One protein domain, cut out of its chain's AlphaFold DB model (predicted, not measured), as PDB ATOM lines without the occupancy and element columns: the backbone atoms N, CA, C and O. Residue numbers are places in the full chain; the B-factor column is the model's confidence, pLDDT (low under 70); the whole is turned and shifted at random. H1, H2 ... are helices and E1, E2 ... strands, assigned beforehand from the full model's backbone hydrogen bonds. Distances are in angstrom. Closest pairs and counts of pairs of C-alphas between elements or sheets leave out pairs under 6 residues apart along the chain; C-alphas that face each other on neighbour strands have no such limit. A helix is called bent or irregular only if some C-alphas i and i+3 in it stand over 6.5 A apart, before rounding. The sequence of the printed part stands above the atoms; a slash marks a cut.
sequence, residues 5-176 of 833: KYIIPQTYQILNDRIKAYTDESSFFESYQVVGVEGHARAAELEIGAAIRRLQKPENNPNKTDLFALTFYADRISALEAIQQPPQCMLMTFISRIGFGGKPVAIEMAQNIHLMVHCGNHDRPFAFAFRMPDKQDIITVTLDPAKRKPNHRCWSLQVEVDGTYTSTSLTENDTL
ATOM      1  N   LYS A   5      23.775 -15.179  37.100       38.56
ATOM      2  CA  LYS A   5      24.421 -16.401  37.604       38.56
ATOM      3  C   LYS A   5      23.588 -17.183  38.629       38.56
ATOM      4  O   LYS A   5      23.859 -18.364  38.833       38.56
ATOM      5  N   TYR A   6      22.590 -16.563  39.262       40.88
ATOM      6  CA  TYR A   6      21.753 -17.195  40.293       40.88
ATOM      7  C   TYR A   6      20.378 -17.658  39.791       40.88
ATOM      8  O   TYR A   6      19.691 -18.390  40.504       40.88
ATOM      9  N   ILE A   7      19.975 -17.273  38.574       53.09
ATOM     10  CA  ILE A   7      18.641 -17.583  38.034       53.09
ATOM     11  C   ILE A   7      18.539 -19.065  37.644       53.09
ATOM     12  O   ILE A   7      17.538 -19.722  37.933       53.09
ATOM     13  N   ILE A   8      19.590 -19.620  37.042       61.84
ATOM     14  CA  ILE A   8      19.578 -20.984  36.499       61.84
ATOM     15  C   ILE A   8      19.483 -22.064  37.606       61.84
ATOM     16  O   ILE A   8      18.583 -22.902  37.515       61.84
ATOM     17  N   PRO A   9      20.282 -22.035  38.699       62.47
ATOM     18  CA  PRO A   9      20.203 -23.055  39.754       62.47
ATOM     19  C   PRO A   9      18.836 -23.133  40.449       62.47
ATOM     20  O   PRO A   9      18.315 -24.219  40.695       62.47
ATOM     21  N   GLN A  10      18.219 -21.978  40.726       67.75
ATOM     22  CA  GLN A  10      16.877 -21.926  41.315       67.75
ATOM     23  C   GLN A  10      15.815 -22.455  40.347       67.75
ATOM     24  O   GLN A  10      14.874 -23.128  40.767       67.75
ATOM     25  N   THR A  11      15.983 -22.197  39.048       71.56
ATOM     26  CA  THR A  11      15.059 -22.673  38.015       71.56
ATOM     27  C   THR A  11      15.115 -24.196  37.873       71.56
ATOM     28  O   THR A  11      14.054 -24.813  37.793       71.56
ATOM     29  N   TYR A  12      16.298 -24.826  37.950       75.50
ATOM     30  CA  TYR A  12      16.394 -26.293  37.969       75.50
ATOM     31  C   TYR A  12      15.641 -26.902  39.151       75.50
ATOM     32  O   TYR A  12      14.905 -27.865  38.963       75.50
ATOM     33  N   GLN A  13      15.802 -26.352  40.360       75.06
ATOM     34  CA  GLN A  13      15.145 -26.892  41.552       75.06
ATOM     35  C   GLN A  13      13.618 -26.819  41.428       75.06
ATOM     36  O   GLN A  13      12.940 -27.824  41.621       75.06
ATOM     37  N   ILE A  14      13.088 -25.662  41.017       73.25
ATOM     38  CA  ILE A  14      11.646 -25.471  40.800       73.25
ATOM     39  C   ILE A  14      11.120 -26.436  39.733       73.25
ATOM     40  O   ILE A  14      10.065 -27.043  39.916       73.25
ATOM     41  N   LEU A  15      11.846 -26.582  38.621       74.00
ATOM     42  CA  LEU A  15      11.484 -27.493  37.541       74.00
ATOM     43  C   LEU A  15      11.459 -28.946  38.047       74.00
ATOM     44  O   LEU A  15      10.463 -29.647  37.879       74.00
ATOM     45  N   ASN A  16      12.509 -29.367  38.752       73.69
ATOM     46  CA  ASN A  16      12.635 -30.712  39.309       73.69
ATOM     47  C   ASN A  16      11.525 -31.033  40.315       73.69
ATOM     48  O   ASN A  16      10.950 -32.119  40.253       73.69
ATOM     49  N   ASP A  17      11.208 -30.108  41.221       74.81
ATOM     50  CA  ASP A  17      10.165 -30.302  42.233       74.81
ATOM     51  C   ASP A  17       8.783 -30.429  41.591       74.81
ATOM     52  O   ASP A  17       7.994 -31.295  41.972       74.81
ATOM     53  N   ARG A  18       8.513 -29.626  40.556       73.88
ATOM     54  CA  ARG A  18       7.262 -29.721  39.798       73.88
ATOM     55  C   ARG A  18       7.140 -31.047  39.079       73.88
ATOM     56  O   ARG A  18       6.099 -31.676  39.181       73.88
ATOM     57  N   ILE A  19       8.188 -31.514  38.405       69.38
ATOM     58  CA  ILE A  19       8.104 -32.813  37.729       69.38
ATOM     59  C   ILE A  19       7.928 -33.949  38.733       69.38
ATOM     60  O   ILE A  19       7.095 -34.824  38.498       69.38
ATOM     61  N   LYS A  20       8.665 -33.935  39.851       71.06
ATOM     62  CA  LYS A  20       8.527 -34.960  40.897       71.06
ATOM     63  C   LYS A  20       7.088 -35.068  41.399       71.06
ATOM     64  O   LYS A  20       6.626 -36.177  41.634       71.06
ATOM     65  N   ALA A  21       6.378 -33.946  41.501       66.69
ATOM     66  CA  ALA A  21       4.967 -33.930  41.871       66.69
ATOM     67  C   ALA A  21       4.030 -34.559  40.818       66.69
ATOM     68  O   ALA A  21       2.893 -34.876  41.151       66.69
ATOM     69  N   TYR A  22       4.470 -34.728  39.564       63.78
ATOM     70  CA  TYR A  22       3.629 -35.222  38.467       63.78
ATOM     71  C   TYR A  22       3.893 -36.654  38.046       63.78
ATOM     72  O   TYR A  22       2.988 -37.267  37.496       63.78
ATOM     73  N   THR A  23       5.112 -37.170  38.183       61.31
ATOM     74  CA  THR A  23       5.441 -38.500  37.651       61.31
ATOM     75  C   THR A  23       5.411 -39.593  38.708       61.31
ATOM     76  O   THR A  23       5.513 -40.755  38.323       61.31
ATOM     77  N   ASP A  24       5.344 -39.252  40.004       55.31
ATOM     78  CA  ASP A  24       5.620 -40.122  41.171       55.31
ATOM     79  C   ASP A  24       6.987 -40.847  41.129       55.31
ATOM     80  O   ASP A  24       7.481 -41.362  42.131       55.31
ATOM     81  N   GLU A  25       7.662 -40.843  39.981       55.28
ATOM     82  CA  GLU A  25       9.000 -41.344  39.765       55.28
ATOM     83  C   GLU A  25       9.985 -40.170  39.733       55.28
ATOM     84  O   GLU A  25      10.008 -39.378  38.786       55.28
ATOM     85  N   SER A  26      10.901 -40.118  40.707       53.16
ATOM     86  CA  SER A  26      12.123 -39.297  40.618       53.16
ATOM     87  C   SER A  26      12.939 -39.602  39.348       53.16
ATOM     88  O   SER A  26      13.704 -38.757  38.880       53.16
ATOM     89  N   SER A  27      12.705 -40.790  38.774       55.66
ATOM     90  CA  SER A  27      13.344 -41.390  37.603       55.66
ATOM     91  C   SER A  27      13.144 -40.633  36.287       55.66
ATOM     92  O   SER A  27      13.783 -41.005  35.302       55.66
ATOM     93  N   PHE A  28      12.266 -39.624  36.212       59.19
ATOM     94  CA  PHE A  28      12.037 -38.899  34.957       59.19
ATOM     95  C   PHE A  28      13.199 -37.947  34.627       59.19
ATOM     96  O   PHE A  28      13.570 -37.825  33.463       59.19
ATOM     97  N   PHE A  29      13.865 -37.379  35.641       66.94
ATOM     98  CA  PHE A  29      15.025 -36.491  35.445       66.94
ATOM     99  C   PHE A  29      16.269 -36.926  36.194       66.94
ATOM    100  O   PHE A  29      17.353 -36.870  35.619       66.94
ATOM    101  N   GLU A  30      16.117 -37.465  37.400       78.25
ATOM    102  CA  GLU A  30      17.228 -37.996  38.176       78.25
ATOM    103  C   GLU A  30      17.160 -39.521  38.177       78.25
ATOM    104  O   GLU A  30      16.247 -40.124  38.738       78.25
ATOM    105  N   SER A  31      18.106 -40.158  37.499       83.62
ATOM    106  CA  SER A  31      18.117 -41.610  37.353       83.62
ATOM    107  C   SER A  31      19.520 -42.142  37.557       83.62
ATOM    108  O   SER A  31      20.474 -41.603  37.001       83.62
ATOM    109  N   TYR A  32      19.628 -43.204  38.347       87.31
ATOM    110  CA  TYR A  32      20.844 -43.983  38.537       87.31
ATOM    111  C   TYR A  32      20.464 -45.432  38.303       87.31
ATOM    112  O   TYR A  32      19.793 -46.037  39.133       87.31
ATOM    113  N   GLN A  33      20.816 -45.963  37.142       83.56
ATOM    114  CA  GLN A  33      20.378 -47.290  36.728       83.56
ATOM    115  C   GLN A  33      21.563 -48.085  36.214       83.56
ATOM    116  O   GLN A  33      22.356 -47.573  35.427       83.56
ATOM    117  N   VAL A  34      21.663 -49.338  36.646       81.00
ATOM    118  CA  VAL A  34      22.595 -50.305  36.071       81.00
ATOM    119  C   VAL A  34      21.824 -51.245  35.156       81.00
ATOM    120  O   VAL A  34      20.890 -51.932  35.572       81.00
ATOM    121  N   VAL A  35      22.215 -51.244  33.889       74.81
ATOM    122  CA  VAL A  35      21.605 -51.979  32.787       74.81
ATOM    123  C   VAL A  35      22.645 -52.981  32.294       74.81
ATOM    124  O   VAL A  35      23.561 -52.663  31.540       74.81
ATOM    125  N   GLY A  36      22.559 -54.211  32.801       80.44
ATOM    126  CA  GLY A  36      23.602 -55.210  32.585       80.44
ATOM    127  C   GLY A  36      24.926 -54.803  33.221       80.44
ATOM    128  O   GLY A  36      25.031 -54.779  34.444       80.44
ATOM    129  N   VAL A  37      25.916 -54.506  32.379       84.69
ATOM    130  CA  VAL A  37      27.257 -54.040  32.772       84.69
ATOM    131  C   VAL A  37      27.444 -52.529  32.594       84.69
ATOM    132  O   VAL A  37      28.533 -52.008  32.832       84.69
ATOM    133  N   GLU A  38      26.403 -51.814  32.165       84.81
ATOM    134  CA  GLU A  38      26.453 -50.377  31.909       84.81
ATOM    135  C   GLU A  38      25.750 -49.605  33.027       84.81
ATOM    136  O   GLU A  38      24.614 -49.903  33.392       84.81
ATOM    137  N   GLY A  39      26.423 -48.605  33.593       88.62
ATOM    138  CA  GLY A  39      25.831 -47.669  34.544       88.62
ATOM    139  C   GLY A  39      25.411 -46.377  33.852       88.62
ATOM    140  O   GLY A  39      26.228 -45.717  33.213       88.62
ATOM    141  N   HIS A  40      24.160 -45.967  34.022       88.62
ATOM    142  CA  HIS A  40      23.630 -44.718  33.485       88.62
ATOM    143  C   HIS A  40      23.228 -43.783  34.618       88.62
ATOM    144  O   HIS A  40      22.392 -44.129  35.456       88.62
ATOM    145  N   ALA A  41      23.797 -42.581  34.623       91.50
ATOM    146  CA  ALA A  41      23.429 -41.530  35.557       91.50
ATOM    147  C   ALA A  41      22.899 -40.313  34.797       91.50
ATOM    148  O   ALA A  41      23.594 -39.760  33.945       91.50
ATOM    149  N   ARG A  42      21.683 -39.874  35.120       89.88
ATOM    150  CA  ARG A  42      21.085 -38.647  34.585       89.88
ATOM    151  C   ARG A  42      20.675 -37.720  35.719       89.88
ATOM    152  O   ARG A  42      20.100 -38.197  36.691       89.88
ATOM    153  N   ALA A  43      20.955 -36.426  35.588       87.12
ATOM    154  CA  ALA A  43      20.466 -35.369  36.478       87.12
ATOM    155  C   ALA A  43      20.575 -33.994  35.793       87.12
ATOM    156  O   ALA A  43      21.267 -33.864  34.792       87.12
ATOM    157  N   ALA A  44      19.936 -32.953  36.331       83.38
ATOM    158  CA  ALA A  44      20.126 -31.581  35.836       83.38
ATOM    159  C   ALA A  44      21.569 -31.093  36.067       83.38
ATOM    160  O   ALA A  44      22.249 -30.649  35.140       83.38
ATOM    161  N   GLU A  45      22.041 -31.264  37.303       87.00
ATOM    162  CA  GLU A  45      23.426 -31.068  37.712       87.00
ATOM    163  C   GLU A  45      23.970 -32.381  38.279       87.00
ATOM    164  O   GLU A  45      23.313 -33.038  39.090       87.00
ATOM    165  N   LEU A  46      25.169 -32.772  37.852       89.06
ATOM    166  CA  LEU A  46      25.764 -34.049  38.223       89.06
ATOM    167  C   LEU A  46      27.195 -33.850  38.730       89.06
ATOM    168  O   LEU A  46      28.047 -33.293  38.041       89.06
ATOM    169  N   GLU A  47      27.456 -34.321  39.949       91.56
ATOM    170  CA  GLU A  47      28.808 -34.508  40.482       91.56
ATOM    171  C   GLU A  47      29.201 -35.970  40.245       91.56
ATOM    172  O   GLU A  47      28.518 -36.886  40.717       91.56
ATOM    173  N   ILE A  48      30.241 -36.197  39.440       91.06
ATOM    174  CA  ILE A  48      30.546 -37.539  38.917       91.06
ATOM    175  C   ILE A  48      30.885 -38.519  40.036       91.06
ATOM    176  O   ILE A  48      30.393 -39.649  40.011       91.06
ATOM    177  N   GLY A  49      31.683 -38.113  41.027       89.62
ATOM    178  CA  GLY A  49      32.066 -38.997  42.128       89.62
ATOM    179  C   GLY A  49      30.842 -39.517  42.883       89.62
ATOM    180  O   GLY A  49      30.697 -40.716  43.131       89.62
ATOM    181  N   ALA A  50      29.897 -38.632  43.191       91.00
ATOM    182  CA  ALA A  50      28.630 -38.949  43.827       91.00
ATOM    183  C   ALA A  50      27.748 -39.835  42.944       91.00
ATOM    184  O   ALA A  50      27.124 -40.764  43.460       91.00
ATOM    185  N   ALA A  51      27.714 -39.591  41.633       92.00
ATOM    186  CA  ALA A  51      26.952 -40.411  40.699       92.00
ATOM    187  C   ALA A  51      27.477 -41.852  40.625       92.00
ATOM    188  O   ALA A  51      26.680 -42.785  40.713       92.00
ATOM    189  N   ILE A  52      28.798 -42.047  40.554       92.62
ATOM    190  CA  ILE A  52      29.419 -43.382  40.576       92.62
ATOM    191  C   ILE A  52      29.074 -44.109  41.878       92.62
ATOM    192  O   ILE A  52      28.596 -45.242  41.850       92.62
ATOM    193  N   ARG A  53      29.227 -43.432  43.025       91.75
ATOM    194  CA  ARG A  53      28.868 -43.998  44.336       91.75
ATOM    195  C   ARG A  53      27.396 -44.401  44.401       91.75
ATOM    196  O   ARG A  53      27.076 -45.436  44.976       91.75
ATOM    197  N   ARG A  54      26.492 -43.609  43.812       90.75
ATOM    198  CA  ARG A  54      25.057 -43.931  43.734       90.75
ATOM    199  C   ARG A  54      24.781 -45.130  42.832       90.75
ATOM    200  O   ARG A  54      23.985 -45.976  43.226       90.75
ATOM    201  N   LEU A  55      25.444 -45.238  41.681       89.62
ATOM    202  CA  LEU A  55      25.311 -46.388  40.779       89.62
ATOM    203  C   LEU A  55      25.771 -47.700  41.423       89.62
ATOM    204  O   LEU A  55      25.213 -48.747  41.131       89.62
ATOM    205  N   GLN A  56      26.746 -47.649  42.328       87.94
ATOM    206  CA  GLN A  56      27.241 -48.825  43.048       87.94
ATOM    207  C   GLN A  56      26.349 -49.262  44.221       87.94
ATOM    208  O   GLN A  56      26.587 -50.320  44.808       87.94
ATOM    209  N   LYS A  57      25.329 -48.477  44.596       88.12
ATOM    210  CA  LYS A  57      24.439 -48.842  45.703       88.12
ATOM    211  C   LYS A  57      23.556 -50.044  45.350       88.12
ATOM    212  O   LYS A  57      23.107 -50.135  44.208       88.12
ATOM    213  N   PRO A  58      23.202 -50.904  46.327       83.31
ATOM    214  CA  PRO A  58      22.354 -52.076  46.088       83.31
ATOM    215  C   PRO A  58      20.994 -51.745  45.463       83.31
ATOM    216  O   PRO A  58      20.486 -52.531  44.675       83.31
ATOM    217  N   GLU A  59      20.417 -50.582  45.779       80.19
ATOM    218  CA  GLU A  59      19.152 -50.132  45.184       80.19
ATOM    219  C   GLU A  59      19.224 -49.906  43.661       80.19
ATOM    220  O   GLU A  59      18.230 -50.109  42.972       80.19
ATOM    221  N   ASN A  60      20.398 -49.539  43.134       79.94
ATOM    222  CA  ASN A  60      20.610 -49.217  41.716       79.94
ATOM    223  C   ASN A  60      21.402 -50.306  40.974       79.94
ATOM    224  O   ASN A  60      21.333 -50.390  39.748       79.94
ATOM    225  N   ASN A  61      22.128 -51.146  41.718       81.19
ATOM    226  CA  ASN A  61      22.869 -52.310  41.246       81.19
ATOM    227  C   ASN A  61      22.538 -53.546  42.109       81.19
ATOM    228  O   ASN A  61      23.387 -54.024  42.872       81.19
ATOM    229  N   PRO A  62      21.305 -54.074  42.025       75.12
ATOM    230  CA  PRO A  62      20.846 -55.166  42.888       75.12
ATOM    231  C   PRO A  62      21.659 -56.450  42.695       75.12
ATOM    232  O   PRO A  62      21.852 -57.212  43.642       75.12
ATOM    233  N   ASN A  63      22.199 -56.654  41.491       80.31
ATOM    234  CA  ASN A  63      23.021 -57.812  41.146       80.31
ATOM    235  C   ASN A  63      24.504 -57.627  41.500       80.31
ATOM    236  O   ASN A  63      25.285 -58.553  41.298       80.31
ATOM    237  N   LYS A  64      24.893 -56.452  42.023       80.81
ATOM    238  CA  LYS A  64      26.292 -56.070  42.279       80.81
ATOM    239  C   LYS A  64      27.188 -56.325  41.064       80.81
ATOM    240  O   LYS A  64      28.317 -56.781  41.209       80.81
ATOM    241  N   THR A  65      26.663 -56.063  39.870       79.38
ATOM    242  CA  THR A  65      27.386 -56.266  38.622       79.38
ATOM    243  C   THR A  65      28.575 -55.319  38.562       79.38
ATOM    244  O   THR A  65      28.444 -54.134  38.886       79.38
ATOM    245  N   ASP A  66      29.712 -55.827  38.106       86.19
ATOM    246  CA  ASP A  66      30.850 -54.985  37.773       86.19
ATOM    247  C   ASP A  66      30.515 -54.092  36.571       86.19
ATOM    248  O   ASP A  66      30.018 -54.553  35.541       86.19
ATOM    249  N   LEU A  67      30.762 -52.790  36.721       87.88
ATOM    250  CA  LEU A  67      30.426 -51.788  35.710       87.88
ATOM    251  C   LEU A  67      31.557 -51.695  34.684       87.88
ATOM    252  O   LEU A  67      32.646 -51.242  35.025       87.88
ATOM    253  N   PHE A  68      31.280 -52.083  33.439       89.94
ATOM    254  CA  PHE A  68      32.209 -51.990  32.308       89.94
ATOM    255  C   PHE A  68      32.137 -50.636  31.600       89.94
ATOM    256  O   PHE A  68      33.156 -50.129  31.130       89.94
ATOM    257  N   ALA A  69      30.957 -50.019  31.559       89.25
ATOM    258  CA  ALA A  69      30.766 -48.701  30.969       89.25
ATOM    259  C   ALA A  69      29.939 -47.803  31.887       89.25
ATOM    260  O   ALA A  69      29.049 -48.270  32.599       89.25
ATOM    261  N   LEU A  70      30.223 -46.505  31.861       91.94
ATOM    262  CA  LEU A  70      29.447 -45.486  32.552       91.94
ATOM    263  C   LEU A  70      29.042 -44.399  31.567       91.94
ATOM    264  O   LEU A  70      29.887 -43.875  30.849       91.94
ATOM    265  N   THR A  71      27.770 -44.017  31.560       89.88
ATOM    266  CA  THR A  71      27.304 -42.862  30.790       89.88
ATOM    267  C   THR A  71      26.604 -41.855  31.687       89.88
ATOM    268  O   THR A  71      25.685 -42.195  32.433       89.88
ATOM    269  N   PHE A  72      27.033 -40.602  31.589       91.38
ATOM    270  CA  PHE A  72      26.541 -39.476  32.371       91.38
ATOM    271  C   PHE A  72      25.802 -38.496  31.464       91.38
ATOM    272  O   PHE A  72      26.363 -38.013  30.481       91.38
ATOM    273  N   TYR A  73      24.565 -38.173  31.823       90.25
ATOM    274  CA  TYR A  73      23.676 -37.280  31.088       90.25
ATOM    275  C   TYR A  73      23.286 -36.110  31.992       90.25
ATOM    276  O   TYR A  73      22.526 -36.297  32.943       90.25
ATOM    277  N   ALA A  74      23.787 -34.904  31.736       89.19
ATOM    278  CA  ALA A  74      23.380 -33.746  32.532       89.19
ATOM    279  C   ALA A  74      23.487 -32.434  31.776       89.19
ATOM    280  O   ALA A  74      24.327 -32.304  30.898       89.19
ATOM    281  N   ASP A  75      22.695 -31.424  32.143       84.25
ATOM    282  CA  ASP A  75      22.924 -30.088  31.584       84.25
ATOM    283  C   ASP A  75      24.264 -29.539  32.082       84.25
ATOM    284  O   ASP A  75      25.039 -28.990  31.296       84.25
ATOM    285  N   ARG A  76      24.577 -29.785  33.363       85.44
ATOM    286  CA  ARG A  76      25.849 -29.427  33.989       85.44
ATOM    287  C   ARG A  76      26.537 -30.622  34.638       85.44
ATOM    288  O   ARG A  76      25.972 -31.268  35.517       85.44
ATOM    289  N   ILE A  77      27.794 -30.857  34.273       87.00
ATOM    290  CA  ILE A  77      28.651 -31.861  34.913       87.00
ATOM    291  C   ILE A  77      29.775 -31.171  35.686       87.00
ATOM    292  O   ILE A  77      30.390 -30.210  35.230       87.00
ATOM    293  N   SER A  78      30.055 -31.691  36.875       88.06
ATOM    294  CA  SER A  78      31.152 -31.260  37.729       88.06
ATOM    295  C   SER A  78      31.913 -32.456  38.297       88.06
ATOM    296  O   SER A  78      31.388 -33.565  38.411       88.06
ATOM    297  N   ALA A  79      33.169 -32.210  38.655       87.81
ATOM    298  CA  ALA A  79      34.008 -33.129  39.407       87.81
ATOM    299  C   ALA A  79      34.672 -32.315  40.517       87.81
ATOM    300  O   ALA A  79      35.609 -31.553  40.267       87.81
ATOM    301  N   LEU A  80      34.097 -32.377  41.719       85.06
ATOM    302  CA  LEU A  80      34.623 -31.654  42.882       85.06
ATOM    303  C   LEU A  80      35.765 -32.428  43.547       85.06
ATOM    304  O   LEU A  80      36.676 -31.828  44.115       85.06
ATOM    305  N   GLU A  81      35.709 -33.752  43.440       86.12
ATOM    306  CA  GLU A  81      36.687 -34.702  43.956       86.12
ATOM    307  C   GLU A  81      37.349 -35.459  42.797       86.12
ATOM    308  O   GLU A  81      36.872 -35.434  41.659       86.12
ATOM    309  N   ALA A  82      38.450 -36.155  43.092       87.00
ATOM    310  CA  ALA A  82      39.053 -37.070  42.135       87.00
ATOM    311  C   ALA A  82      38.098 -38.241  41.852       87.00
ATOM    312  O   ALA A  82      37.656 -38.939  42.772       87.00
ATOM    313  N   ILE A  83      37.789 -38.451  40.575       89.69
ATOM    314  CA  ILE A  83      36.912 -39.515  40.097       89.69
ATOM    315  C   ILE A  83      37.630 -40.846  40.301       89.69
ATOM    316  O   ILE A  83      38.679 -41.084  39.711       89.69
ATOM    317  N   GLN A  84      37.048 -41.718  41.118       91.31
ATOM    318  CA  GLN A  84      37.536 -43.083  41.300       91.31
ATOM    319  C   GLN A  84      36.961 -43.965  40.189       91.31
ATOM    320  O   GLN A  84      35.749 -44.199  40.158       91.31
ATOM    321  N   GLN A  85      37.802 -44.434  39.266       89.12
ATOM    322  CA  GLN A  85      37.375 -45.361  38.218       89.12
ATOM    323  C   GLN A  85      36.951 -46.701  38.846       89.12
ATOM    324  O   GLN A  85      37.739 -47.300  39.582       89.12
ATOM    325  N   PRO A  86      35.739 -47.222  38.563       90.06
ATOM    326  CA  PRO A  86      35.392 -48.574  38.988       90.06
ATOM    327  C   PRO A  86      36.355 -49.606  38.376       90.06
ATOM    328  O   PRO A  86      36.708 -49.455  37.207       90.06
ATOM    329  N   PRO A  87      36.736 -50.678  39.096       87.00
ATOM    330  CA  PRO A  87      37.834 -51.563  38.689       87.00
ATOM    331  C   PRO A  87      37.717 -52.166  37.285       87.00
ATOM    332  O   PRO A  87      38.729 -52.333  36.620       87.00
ATOM    333  N   GLN A  88      36.495 -52.479  36.838       88.81
ATOM    334  CA  GLN A  88      36.216 -53.083  35.528       88.81
ATOM    335  C   GLN A  88      35.748 -52.068  34.474       88.81
ATOM    336  O   GLN A  88      35.521 -52.434  33.322       88.81
ATOM    337  N   CYS A  89      35.639 -50.784  34.824       89.56
ATOM    338  CA  CYS A  89      35.151 -49.763  33.904       89.56
ATOM    339  C   CYS A  89      36.213 -49.465  32.848       89.56
ATOM    340  O   CYS A  89      37.326 -49.088  33.197       89.56
ATOM    341  N   MET A  90      35.881 -49.638  31.572       88.31
ATOM    342  CA  MET A  90      36.762 -49.359  30.432       88.31
ATOM    343  C   MET A  90      36.274 -48.172  29.598       88.31
ATOM    344  O   MET A  90      37.035 -47.648  28.792       88.31
ATOM    345  N   LEU A  91      35.026 -47.733  29.790       86.81
ATOM    346  CA  LEU A  91      34.415 -46.639  29.036       86.81
ATOM    347  C   LEU A  91      33.673 -45.676  29.969       86.81
ATOM    348  O   LEU A  91      32.819 -46.097  30.748       86.81
ATOM    349  N   MET A  92      33.950 -44.378  29.847       89.25
ATOM    350  CA  MET A  92      33.137 -43.317  30.445       89.25
ATOM    351  C   MET A  92      32.700 -42.313  29.383       89.25
ATOM    352  O   MET A  92      33.528 -41.676  28.735       89.25
ATOM    353  N   THR A  93      31.393 -42.123  29.261       86.75
ATOM    354  CA  THR A  93      30.779 -41.195  28.314       86.75
ATOM    355  C   THR A  93      30.111 -40.052  29.072       86.75
ATOM    356  O   THR A  93      29.258 -40.273  29.925       86.75
ATOM    357  N   PHE A  94      30.476 -38.814  28.756       86.44
ATOM    358  CA  PHE A  94      29.926 -37.597  29.348       86.44
ATOM    359  C   PHE A  94      29.125 -36.842  28.300       86.44
ATOM    360  O   PHE A  94      29.679 -36.446  27.279       86.44
ATOM    361  N   ILE A  95      27.843 -36.600  28.551       85.94
ATOM    362  CA  ILE A  95      26.970 -35.823  27.674       85.94
ATOM    363  C   ILE A  95      26.440 -34.634  28.465       85.94
ATOM    364  O   ILE A  95      25.670 -34.810  29.410       85.94
ATOM    365  N   SER A  96      26.891 -33.425  28.107       84.56
ATOM    366  CA  SER A  96      26.481 -32.201  28.798       84.56
ATOM    367  C   SER A  96      26.593 -30.914  28.002       84.56
ATOM    368  O   SER A  96      27.411 -30.786  27.102       84.56
ATOM    369  N   ARG A  97      25.805 -29.897  28.356       82.12
ATOM    370  CA  ARG A  97      25.980 -28.553  27.788       82.12
ATOM    371  C   ARG A  97      27.139 -27.835  28.475       82.12
ATOM    372  O   ARG A  97      28.071 -27.372  27.818       82.12
ATOM    373  N   ILE A  98      27.105 -27.798  29.804       77.94
ATOM    374  CA  ILE A  98      28.119 -27.195  30.664       77.94
ATOM    375  C   ILE A  98      28.981 -28.312  31.264       77.94
ATOM    376  O   ILE A  98      28.545 -29.069  32.127       77.94
ATOM    377  N   GLY A  99      30.218 -28.410  30.795       73.31
ATOM    378  CA  GLY A  99      31.222 -29.336  31.275       73.31
ATOM    379  C   GLY A  99      32.018 -28.776  32.449       73.31
ATOM    380  O   GLY A  99      31.609 -27.856  33.162       73.31
ATOM    381  N   PHE A 100      33.188 -29.368  32.623       71.12
ATOM    382  CA  PHE A 100      34.061 -29.196  33.771       71.12
ATOM    383  C   PHE A 100      34.573 -27.755  33.921       71.12
ATOM    384  O   PHE A 100      34.940 -27.104  32.947       71.12
ATOM    385  N   GLY A 101      34.593 -27.246  35.159       65.12
ATOM    386  CA  GLY A 101      35.121 -25.912  35.471       65.12
ATOM    387  C   GLY A 101      36.629 -25.773  35.205       65.12
ATOM    388  O   GLY A 101      37.296 -26.710  34.787       65.12
ATOM    389  N   GLY A 102      37.208 -24.603  35.499       66.00
ATOM    390  CA  GLY A 102      38.600 -24.259  35.142       66.00
ATOM    391  C   GLY A 102      39.732 -25.018  35.861       66.00
ATOM    392  O   GLY A 102      40.881 -24.596  35.759       66.00
ATOM    393  N   LYS A 103      39.444 -26.093  36.605       78.62
ATOM    394  CA  LYS A 103      40.458 -26.974  37.209       78.62
ATOM    395  C   LYS A 103      40.483 -28.314  36.465       78.62
ATOM    396  O   LYS A 103      39.412 -28.779  36.082       78.62
ATOM    397  N   PRO A 104      41.656 -28.953  36.299       82.06
ATOM    398  CA  PRO A 104      41.721 -30.291  35.725       82.06
ATOM    399  C   PRO A 104      40.868 -31.287  36.518       82.06
ATOM    400  O   PRO A 104      40.935 -31.327  37.748       82.06
ATOM    401  N   VAL A 105      40.088 -32.097  35.809       86.25
ATOM    402  CA  VAL A 105      39.315 -33.208  36.366       86.25
ATOM    403  C   VAL A 105      40.276 -34.339  36.690       86.25
ATOM    404  O   VAL A 105      40.821 -34.961  35.780       86.25
ATOM    405  N   ALA A 106      40.505 -34.597  37.974       89.69
ATOM    406  CA  ALA A 106      41.347 -35.708  38.394       89.69
ATOM    407  C   ALA A 106      40.593 -37.040  38.240       89.69
ATOM    408  O   ALA A 106      39.473 -37.166  38.731       89.69
ATOM    409  N   ILE A 107      41.210 -38.021  37.581       89.38
ATOM    410  CA  ILE A 107      40.724 -39.399  37.457       89.38
ATOM    411  C   ILE A 107      41.800 -40.321  38.031       89.38
ATOM    412  O   ILE A 107      42.914 -40.382  37.511       89.38
ATOM    413  N   GLU A 108      41.456 -41.027  39.103       90.38
ATOM    414  CA  GLU A 108      42.260 -42.114  39.656       90.38
ATOM    415  C   GLU A 108      41.956 -43.373  38.847       90.38
ATOM    416  O   GLU A 108      40.840 -43.908  38.900       90.38
ATOM    417  N   MET A 109      42.925 -43.789  38.036       85.94
ATOM    418  CA  MET A 109      42.762 -44.906  37.121       85.94
ATOM    419  C   MET A 109      42.926 -46.233  37.857       85.94
ATOM    420  O   MET A 109      43.860 -46.402  38.631       85.94
ATOM    421  N   ALA A 110      42.046 -47.189  37.578       82.94
ATOM    422  CA  ALA A 110      42.202 -48.585  37.986       82.94
ATOM    423  C   ALA A 110      42.772 -49.448  36.846       82.94
ATOM    424  O   ALA A 110      43.452 -50.439  37.094       82.94
ATOM    425  N   GLN A 111      42.489 -49.065  35.599       83.00
ATOM    426  CA  GLN A 111      42.908 -49.748  34.374       83.00
ATOM    427  C   GLN A 111      42.751 -48.806  33.167       83.00
ATOM    428  O   GLN A 111      42.335 -47.657  33.322       83.00
ATOM    429  N   ASN A 112      43.024 -49.301  31.957       82.75
ATOM    430  CA  ASN A 112      42.813 -48.564  30.708       82.75
ATOM    431  C   ASN A 112      41.391 -48.012  30.601       82.75
ATOM    432  O   ASN A 112      40.423 -48.693  30.945       82.75
ATOM    433  N   ILE A 113      41.279 -46.776  30.110       82.19
ATOM    434  CA  ILE A 113      39.995 -46.093  30.019       82.19
ATOM    435  C   ILE A 113      39.850 -45.341  28.702       82.19
ATOM    436  O   ILE A 113      40.724 -44.599  28.250       82.19
ATOM    437  N   HIS A 114      38.684 -45.507  28.101       82.00
ATOM    438  CA  HIS A 114      38.217 -44.705  26.992       82.00
ATOM    439  C   HIS A 114      37.251 -43.649  27.530       82.00
ATOM    440  O   HIS A 114      36.254 -43.975  28.170       82.00
ATOM    441  N   LEU A 115      37.556 -42.371  27.305       80.00
ATOM    442  CA  LEU A 115      36.660 -41.267  27.623       80.00
ATOM    443  C   LEU A 115      36.002 -40.734  26.353       80.00
ATOM    444  O   LEU A 115      36.669 -40.370  25.386       80.00
ATOM    445  N   MET A 116      34.686 -40.594  26.385       77.94
ATOM    446  CA  MET A 116      33.925 -39.901  25.353       77.94
ATOM    447  C   MET A 116      33.288 -38.661  25.966       77.94
ATOM    448  O   MET A 116      32.557 -38.749  26.946       77.94
ATOM    449  N   VAL A 117      33.572 -37.482  25.418       77.88
ATOM    450  CA  VAL A 117      33.077 -36.204  25.937       77.88
ATOM    451  C   VAL A 117      32.261 -35.496  24.862       77.88
ATOM    452  O   VAL A 117      32.779 -34.945  23.889       77.88
ATOM    453  N   HIS A 118      30.955 -35.470  25.073       75.31
ATOM    454  CA  HIS A 118      29.973 -34.727  24.303       75.31
ATOM    455  C   HIS A 118      29.606 -33.471  25.092       75.31
ATOM    456  O   HIS A 118      28.591 -33.438  25.786       75.31
ATOM    457  N   CYS A 119      30.460 -32.446  25.014       66.94
ATOM    458  CA  CYS A 119      30.169 -31.148  25.618       66.94
ATOM    459  C   CYS A 119      29.700 -30.108  24.582       66.94
ATOM    460  O   CYS A 119      30.176 -30.092  23.437       66.94
ATOM    461  N   GLY A 120      28.765 -29.245  24.999       63.09
ATOM    462  CA  GLY A 120      28.312 -28.060  24.258       63.09
ATOM    463  C   GLY A 120      29.437 -27.051  23.989       63.09
ATOM    464  O   GLY A 120      30.601 -27.323  24.277       63.09
ATOM    465  N   ASN A 121      29.113 -25.891  23.403       54.97
ATOM    466  CA  ASN A 121      30.093 -24.827  23.140       54.97
ATOM    467  C   ASN A 121      30.708 -24.324  24.461       54.97
ATOM    468  O   ASN A 121      30.188 -23.414  25.092       54.97
ATOM    469  N   HIS A 122      31.816 -24.928  24.889       55.16
ATOM    470  CA  HIS A 122      32.735 -24.299  25.828       55.16
ATOM    471  C   HIS A 122      33.635 -23.387  25.021       55.16
ATOM    472  O   HIS A 122      34.318 -23.857  24.123       55.16
ATOM    473  N   ASP A 123      33.697 -22.109  25.368       54.12
ATOM    474  CA  ASP A 123      34.733 -21.214  24.833       54.12
ATOM    475  C   ASP A 123      36.065 -21.375  25.583       54.12
ATOM    476  O   ASP A 123      37.033 -20.659  25.326       54.12
ATOM    477  N   ARG A 124      36.126 -22.303  26.548       66.81
ATOM    478  CA  ARG A 124      37.270 -22.492  27.439       66.81
ATOM    479  C   ARG A 124      37.835 -23.908  27.337       66.81
ATOM    480  O   ARG A 124      37.067 -24.868  27.390       66.81
ATOM    481  N   PRO A 125      39.169 -24.051  27.249       73.75
ATOM    482  CA  PRO A 125      39.818 -25.340  27.404       73.75
ATOM    483  C   PRO A 125      39.520 -25.946  28.775       73.75
ATOM    484  O   PRO A 125      39.486 -25.236  29.782       73.75
ATOM    485  N   PHE A 126      39.360 -27.264  28.818       78.06
ATOM    486  CA  PHE A 126      39.263 -28.031  30.057       78.06
ATOM    487  C   PHE A 126      40.215 -29.223  29.992       78.06
ATOM    488  O   PHE A 126      40.590 -29.671  28.908       78.06
ATOM    489  N   ALA A 127      40.656 -29.711  31.149       84.31
ATOM    490  CA  ALA A 127      41.689 -30.736  31.222       84.31
ATOM    491  C   ALA A 127      41.263 -31.926  32.081       84.31
ATOM    492  O   ALA A 127      40.546 -31.758  33.065       84.31
ATOM    493  N   PHE A 128      41.759 -33.109  31.733       85.19
ATOM    494  CA  PHE A 128      41.713 -34.308  32.565       85.19
ATOM    495  C   PHE A 128      43.117 -34.610  33.072       85.19
ATOM    496  O   PHE A 128      44.070 -34.573  32.295       85.19
ATOM    497  N   ALA A 129      43.237 -34.888  34.363       88.75
ATOM    498  CA  ALA A 129      44.467 -35.295  35.021       88.75
ATOM    499  C   ALA A 129      44.323 -36.757  35.459       88.75
ATOM    500  O   ALA A 129      43.553 -37.061  36.363       88.75
ATOM    501  N   PHE A 130      45.051 -37.657  34.815       86.88
ATOM    502  CA  PHE A 130      45.011 -39.086  35.093       86.88
ATOM    503  C   PHE A 130      46.134 -39.454  36.056       86.88
ATOM    504  O   PHE A 130      47.301 -39.167  35.772       86.88
ATOM    505  N   ARG A 131      45.786 -40.084  37.179       86.88
ATOM    506  CA  ARG A 131      46.737 -40.639  38.144       86.88
ATOM    507  C   ARG A 131      46.642 -42.163  38.120       86.88
ATOM    508  O   ARG A 131      45.547 -42.713  38.168       86.88
ATOM    509  N   MET A 132      47.790 -42.828  38.010       80.12
ATOM    510  CA  MET A 132      47.880 -44.292  38.020       80.12
ATOM    511  C   MET A 132      47.999 -44.817  39.456       80.12
ATOM    512  O   MET A 132      48.587 -44.121  40.287       80.12
ATOM    513  N   PRO A 133      47.571 -46.060  39.742       70.62
ATOM    514  CA  PRO A 133      47.717 -46.639  41.078       70.62
ATOM    515  C   PRO A 133      49.191 -46.844  41.478       70.62
ATOM    516  O   PRO A 133      49.529 -46.762  42.658       70.62
ATOM    517  N   ASP A 134      50.079 -47.029  40.492       71.25
ATOM    518  CA  ASP A 134      51.452 -47.510  40.713       71.25
ATOM    519  C   ASP A 134      52.532 -46.450  40.416       71.25
ATOM    520  O   ASP A 134      53.726 -46.705  40.590       71.25
ATOM    521  N   LYS A 135      52.146 -45.262  39.922       64.94
ATOM    522  CA  LYS A 135      53.077 -44.211  39.469       64.94
ATOM    523  C   LYS A 135      52.706 -42.850  40.052       64.94
ATOM    524  O   LYS A 135      51.538 -42.489  40.116       64.94
ATOM    525  N   GLN A 136      53.721 -42.062  40.420       63.84
ATOM    526  CA  GLN A 136      53.533 -40.660  40.831       63.84
ATOM    527  C   GLN A 136      53.233 -39.720  39.650       63.84
ATOM    528  O   GLN A 136      52.819 -38.581  39.871       63.84
ATOM    529  N   ASP A 137      53.427 -40.183  38.413       69.12
ATOM    530  CA  ASP A 137      53.241 -39.371  37.213       69.12
ATOM    531  C   ASP A 137      51.757 -39.077  36.957       69.12
ATOM    532  O   ASP A 137      50.914 -39.976  36.946       69.12
ATOM    533  N   ILE A 138      51.446 -37.799  36.726       80.12
ATOM    534  CA  ILE A 138      50.107 -37.323  36.364       80.12
ATOM    535  C   ILE A 138      50.116 -36.966  34.882       80.12
ATOM    536  O   ILE A 138      50.819 -36.045  34.461       80.12
ATOM    537  N   ILE A 139      49.293 -37.650  34.091       81.69
ATOM    538  CA  ILE A 139      49.105 -37.303  32.679       81.69
ATOM    539  C   ILE A 139      47.995 -36.265  32.601       81.69
ATOM    540  O   ILE A 139      46.871 -36.529  33.012       81.69
ATOM    541  N   THR A 140      48.296 -35.085  32.062       83.00
ATOM    542  CA  THR A 140      47.279 -34.051  31.842       83.00
ATOM    543  C   THR A 140      46.955 -33.939  30.362       83.00
ATOM    544  O   THR A 140      47.820 -33.597  29.560       83.00
ATOM    545  N   VAL A 141      45.696 -34.176  30.003       80.62
ATOM    546  CA  VAL A 141      45.188 -33.979  28.644       80.62
ATOM    547  C   VAL A 141      44.275 -32.768  28.640       80.62
ATOM    548  O   VAL A 141      43.273 -32.750  29.346       80.62
ATOM    549  N   THR A 142      44.611 -31.756  27.839       80.88
ATOM    550  CA  THR A 142      43.774 -30.560  27.664       80.88
ATOM    551  C   THR A 142      42.984 -30.664  26.367       80.88
ATOM    552  O   THR A 142      43.566 -30.816  25.294       80.88
ATOM    553  N   LEU A 143      41.664 -30.548  26.467       76.25
ATOM    554  CA  LEU A 143      40.759 -30.431  25.333       76.25
ATOM    555  C   LEU A 143      40.493 -28.946  25.086       76.25
ATOM    556  O   LEU A 143      39.996 -28.244  25.965       76.25
ATOM    557  N   ASP A 144      40.860 -28.467  23.897       73.25
ATOM    558  CA  ASP A 144      40.691 -27.073  23.480       73.25
ATOM    559  C   ASP A 144      39.557 -26.965  22.446       73.25
ATOM    560  O   ASP A 144      39.723 -27.398  21.298       73.25
ATOM    561  N   PRO A 145      38.407 -26.379  22.819       65.81
ATOM    562  CA  PRO A 145      37.286 -26.218  21.908       65.81
ATOM    563  C   PRO A 145      37.573 -25.359  20.679       65.81
ATOM    564  O   PRO A 145      36.961 -25.592  19.638       65.81
ATOM    565  N   ALA A 146      38.533 -24.430  20.746       64.75
ATOM    566  CA  ALA A 146      38.910 -23.600  19.603       64.75
ATOM    567  C   ALA A 146      39.622 -24.397  18.497       64.75
ATOM    568  O   ALA A 146      39.668 -23.953  17.351       64.75
ATOM    569  N   LYS A 147      40.162 -25.577  18.826       66.62
ATOM    570  CA  LYS A 147      40.854 -26.473  17.885       66.62
ATOM    571  C   LYS A 147      39.946 -27.558  17.305       66.62
ATOM    572  O   LYS A 147      40.417 -28.414  16.560       66.62
ATOM    573  N   ARG A 148      38.653 -27.537  17.640       62.12
ATOM    574  CA  ARG A 148      37.663 -28.494  17.143       62.12
ATOM    575  C   ARG A 148      37.397 -28.266  15.657       62.12
ATOM    576  O   ARG A 148      37.157 -27.138  15.230       62.12
ATOM    577  N   LYS A 149      37.393 -29.337  14.863       58.28
ATOM    578  CA  LYS A 149      37.026 -29.247  13.445       58.28
ATOM    579  C   LYS A 149      35.533 -28.889  13.276       58.28
ATOM    580  O   LYS A 149      34.712 -29.383  14.055       58.28
ATOM    581  N   PRO A 150      35.153 -28.113  12.238       50.53
ATOM    582  CA  PRO A 150      33.793 -27.579  12.064       50.53
ATOM    583  C   PRO A 150      32.653 -28.612  12.074       50.53
ATOM    584  O   PRO A 150      31.557 -28.287  12.512       50.53
ATOM    585  N   ASN A 151      32.912 -29.857  11.657       51.31
ATOM    586  CA  ASN A 151      31.876 -30.883  11.453       51.31
ATOM    587  C   ASN A 151      31.805 -31.943  12.566       51.31
ATOM    588  O   ASN A 151      31.089 -32.930  12.423       51.31
ATOM    589  N   HIS A 152      32.562 -31.797  13.657       54.25
ATOM    590  CA  HIS A 152      32.644 -32.838  14.687       54.25
ATOM    591  C   HIS A 152      31.815 -32.484  15.920       54.25
ATOM    592  O   HIS A 152      31.807 -31.336  16.370       54.25
ATOM    593  N   ARG A 153      31.112 -33.477  16.487       57.41
ATOM    594  CA  ARG A 153      30.120 -33.302  17.570       57.41
ATOM    595  C   ARG A 153      30.626 -33.612  18.977       57.41
ATOM    596  O   ARG A 153      30.037 -33.125  19.941       57.41
ATOM    597  N   CYS A 154      31.753 -34.301  19.101       59.00
ATOM    598  CA  CYS A 154      32.320 -34.728  20.375       59.00
ATOM    599  C   CYS A 154      33.845 -34.789  20.342       59.00
ATOM    600  O   CYS A 154      34.451 -34.797  19.271       59.00
ATOM    601  N   TRP A 155      34.441 -34.882  21.526       59.34
ATOM    602  CA  TRP A 155      35.832 -35.273  21.712       59.34
ATOM    603  C   TRP A 155      35.851 -36.725  22.196       59.34
ATOM    604  O   TRP A 155      35.257 -37.031  23.227       59.34
ATOM    605  N   SER A 156      36.507 -37.626  21.467       57.09
ATOM    606  CA  SER A 156      36.844 -38.958  21.983       57.09
ATOM    607  C   SER A 156      38.298 -38.918  22.424       57.09
ATOM    608  O   SER A 156      39.175 -38.641  21.609       57.09
ATOM    609  N   LEU A 157      38.541 -39.147  23.708       63.19
ATOM    610  CA  LEU A 157      39.867 -39.247  24.292       63.19
ATOM    611  C   LEU A 157      40.085 -40.688  24.741       63.19
ATOM    612  O   LEU A 157      39.534 -41.127  25.747       63.19
ATOM    613  N   GLN A 158      40.915 -41.423  24.016       63.84
ATOM    614  CA  GLN A 158      41.357 -42.737  24.461       63.84
ATOM    615  C   GLN A 158      42.658 -42.587  25.250       63.84
ATOM    616  O   GLN A 158      43.596 -41.958  24.758       63.84
ATOM    617  N   VAL A 159      42.703 -43.138  26.466       63.88
ATOM    618  CA  VAL A 159      43.915 -43.197  27.289       63.88
ATOM    619  C   VAL A 159      44.276 -44.663  27.489       63.88
ATOM    620  O   VAL A 159      43.701 -45.364  28.323       63.88
ATOM    621  N   GLU A 160      45.230 -45.130  26.687       63.56
ATOM    622  CA  GLU A 160      45.800 -46.466  26.833       63.56
ATOM    623  C   GLU A 160      47.046 -46.409  27.713       63.56
ATOM    624  O   GLU A 160      47.945 -45.587  27.505       63.56
ATOM    625  N   VAL A 161      47.093 -47.303  28.697       56.97
ATOM    626  CA  VAL A 161      48.247 -47.540  29.556       56.97
ATOM    627  C   VAL A 161      48.833 -48.881  29.165       56.97
ATOM    628  O   VAL A 161      48.240 -49.926  29.423       56.97
ATOM    629  N   ASP A 162      50.010 -48.855  28.550       52.72
ATOM    630  CA  ASP A 162      50.750 -50.078  28.257       52.72
ATOM    631  C   ASP A 162      52.149 -49.969  28.862       52.72
ATOM    632  O   ASP A 162      53.050 -49.406  28.240       52.72
ATOM    633  N   GLY A 163      52.285 -50.411  30.124       53.34
ATOM    634  CA  GLY A 163      53.519 -50.547  30.924       53.34
ATOM    635  C   GLY A 163      54.398 -49.292  31.082       53.34
ATOM    636  O   GLY A 163      54.636 -48.804  32.190       53.34
ATOM    637  N   THR A 164      54.886 -48.749  29.970       41.22
ATOM    638  CA  THR A 164      55.828 -47.635  29.825       41.22
ATOM    639  C   THR A 164      55.347 -46.503  28.907       41.22
ATOM    640  O   THR A 164      55.956 -45.439  28.954       41.22
ATOM    641  N   TYR A 165      54.279 -46.676  28.117       41.16
ATOM    642  CA  TYR A 165      53.779 -45.646  27.193       41.16
ATOM    643  C   TYR A 165      52.333 -45.250  27.491       41.16
ATOM    644  O   TYR A 165      51.485 -46.094  27.776       41.16
ATOM    645  N   THR A 166      52.061 -43.952  27.391       48.34
ATOM    646  CA  THR A 166      50.704 -43.410  27.338       48.34
ATOM    647  C   THR A 166      50.469 -42.911  25.926       48.34
ATOM    648  O   THR A 166      51.141 -41.977  25.484       48.34
ATOM    649  N   SER A 167      49.536 -43.531  25.208       48.16
ATOM    650  CA  SER A 167      49.057 -42.994  23.937       48.16
ATOM    651  C   SER A 167      47.744 -42.253  24.199       48.16
ATOM    652  O   SER A 167      46.856 -42.748  24.893       48.16
ATOM    653  N   THR A 168      47.646 -41.021  23.700       53.38
ATOM    654  CA  THR A 168      46.385 -40.276  23.669       53.38
ATOM    655  C   THR A 168      45.972 -40.146  22.218       53.38
ATOM    656  O   THR A 168      46.593 -39.389  21.468       53.38
ATOM    657  N   SER A 169      44.945 -40.885  21.807       53.25
ATOM    658  CA  SER A 169      44.341 -40.697  20.492       53.25
ATOM    659  C   SER A 169      43.097 -39.822  20.650       53.25
ATOM    660  O   SER A 169      42.189 -40.119  21.429       53.25
ATOM    661  N   LEU A 170      43.089 -38.686  19.946       51.84
ATOM    662  CA  LEU A 170      41.884 -37.889  19.765       51.84
ATOM    663  C   LEU A 170      41.222 -38.384  18.482       51.84
ATOM    664  O   LEU A 170      41.650 -38.037  17.381       51.84
ATOM    665  N   THR A 171      40.214 -39.234  18.622       51.88
ATOM    666  CA  THR A 171      39.353 -39.614  17.499       51.88
ATOM    667  C   THR A 171      38.117 -38.718  17.507       51.88
ATOM    668  O   THR A 171      37.638 -38.281  18.549       51.88
ATOM    669  N   GLU A 172      37.600 -38.357  16.342       51.47
ATOM    670  CA  GLU A 172      36.437 -37.473  16.248       51.47
ATOM    671  C   GLU A 172      35.317 -38.222  15.497       51.47
ATOM    672  O   GLU A 172      34.980 -37.873  14.370       51.47
ATOM    673  N   ASN A 173      34.777 -39.301  16.086       49.69
ATOM    674  CA  ASN A 173      33.716 -40.127  15.477       49.69
ATOM    675  C   ASN A 173      32.298 -39.635  15.833       49.69
ATOM    676  O   ASN A 173      32.011 -39.330  16.990       49.69
ATOM    677  N   ASP A 174      31.392 -39.624  14.849       54.72
ATOM    678  CA  ASP A 174      30.003 -39.135  14.936       54.72
ATOM    679  C   ASP A 174      29.067 -40.152  15.633       54.72
ATOM    680  O   ASP A 174      28.332 -40.907  15.005       54.72
ATOM    681  N   THR A 175      29.165 -40.257  16.962       56.25
ATOM    682  CA  THR A 175      28.641 -41.405  17.738       56.25
ATOM    683  C   THR A 175      27.334 -41.154  18.499       56.25
ATOM    684  O   THR A 175      26.777 -42.095  19.060       56.25
ATOM    685  N   LEU A 176      26.765 -39.938  18.484       65.69
ATOM    686  CA  LEU A 176      25.474 -39.692  19.157       65.69
ATOM    687  C   LEU A 176      24.278 -40.288  18.408       65.69
ATOM    688  O   LEU A 176      23.294 -40.646  19.049       65.69
TER     689      LEU A 176
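AT A GLANCE: This is residues 5 to 176 of the 833 residues of an uncharacterized protein of Sporormia fimetaria CBS 119925 (UniProt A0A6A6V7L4). A twisted wall of seven strands runs through the domain, with the short helix H2 over one face near the E1 end and a small sheet of three strands loosely covering part of that same face around E6 and E9. The long helix H1 only grazes the wall at its E1 end, and no named helix or second sheet lies over the opposite face. The printed 172 residues hold two named helices and ten strands, in the order H1 E1 E2 H2 E3 E4 E5 E6 E7 E8 E9 E10. The large sheet runs E1 E2 E3 E4 E6 E9 E10 and the small one E5 E7 E8, both mixed; the class is mixed, helices and strands. The whole is compact, with a radius of gyration of the C-alphas of 16.7 A and spans of 54 by 40 by 29 A.

HOW THE PARTS SIT: H1, residues 5 to 23, grazes the large sheet with residues 9 to 16; its closest C-alphas to E2, residues 38 to 47, are those of Tyr 12 and Ala 44, 6.8 A apart. E1, residues 31 to 35, and E2 form a hairpin, with N 33 and O 40 at 2.9 A. H2, residues 48 to 55, is on the sheet at a height of 7.9 A, slantwise to the strands at 49 degrees to E2 on the local plane; the closest C-alphas of H2 and E2 are those of Ala 41 and Ala 51, 6.3 A apart. E3, residues 69 to 78, is parallel to E2, with N 41 and O 71 at 2.9 A. E2, H2 and E3 form a strand-helix-strand unit, two parallel neighbour strands with a helix between them along the chain, and its crossover is right-handed. E2 bends by 122 degrees at residue 44 and E3 by 119 degrees at residue 75. E4, residues 91 to 98, is parallel to E3, with N 72 and O 93 at 2.8 A. E6, residues 113 to 119, is parallel to E4, with N 94 and O 116 at 2.8 A. E5, residues 105 to 108, is parallel to E7, residues 126 to 131, with N 107 and O 129 at 2.8 A. E7 and E8, residues 138 to 143, form a hairpin, with N 128 and O 141 at 2.8 A. The closest C-alphas of E8 and E9, residues 155 to 162, are those of Leu 143 and Trp 155, 7.8 A apart. E9 is antiparallel to E6, with N 115 and O 157 at 2.8 A, and forms a hairpin with E10, residues 165 to 171, with N 165 and O 162 at 3.0 A. Every O i to N i+4 pair is within hydrogen-bond range in H2, and 13 of 15 are in H1.

IN THESE COORDINATES: H1 begins at C-alpha 5 (24.421, -16.401, 37.604) and is 29.1 A long; it is only just irregular, with C-alphas 5 and 8 6.8 A apart. E9 is 22.0 A long and E4 20.5 A. E10 ends at C-alpha 171 (39.353, -39.614, 17.499).

THE WHOLE: The C-alphas farthest apart, those of Tyr 22 and Thr 164, are 54.3 A apart. The printed part has no cut. The links H2 to E3, E3 to E4 and E8 to E9 are long; in the second, residues 83 to 84 pair in parallel with residues 107 to 108 of E5. The mean pLDDT of the printed part is 74.9, and residues 145 to 176 are among those under 70.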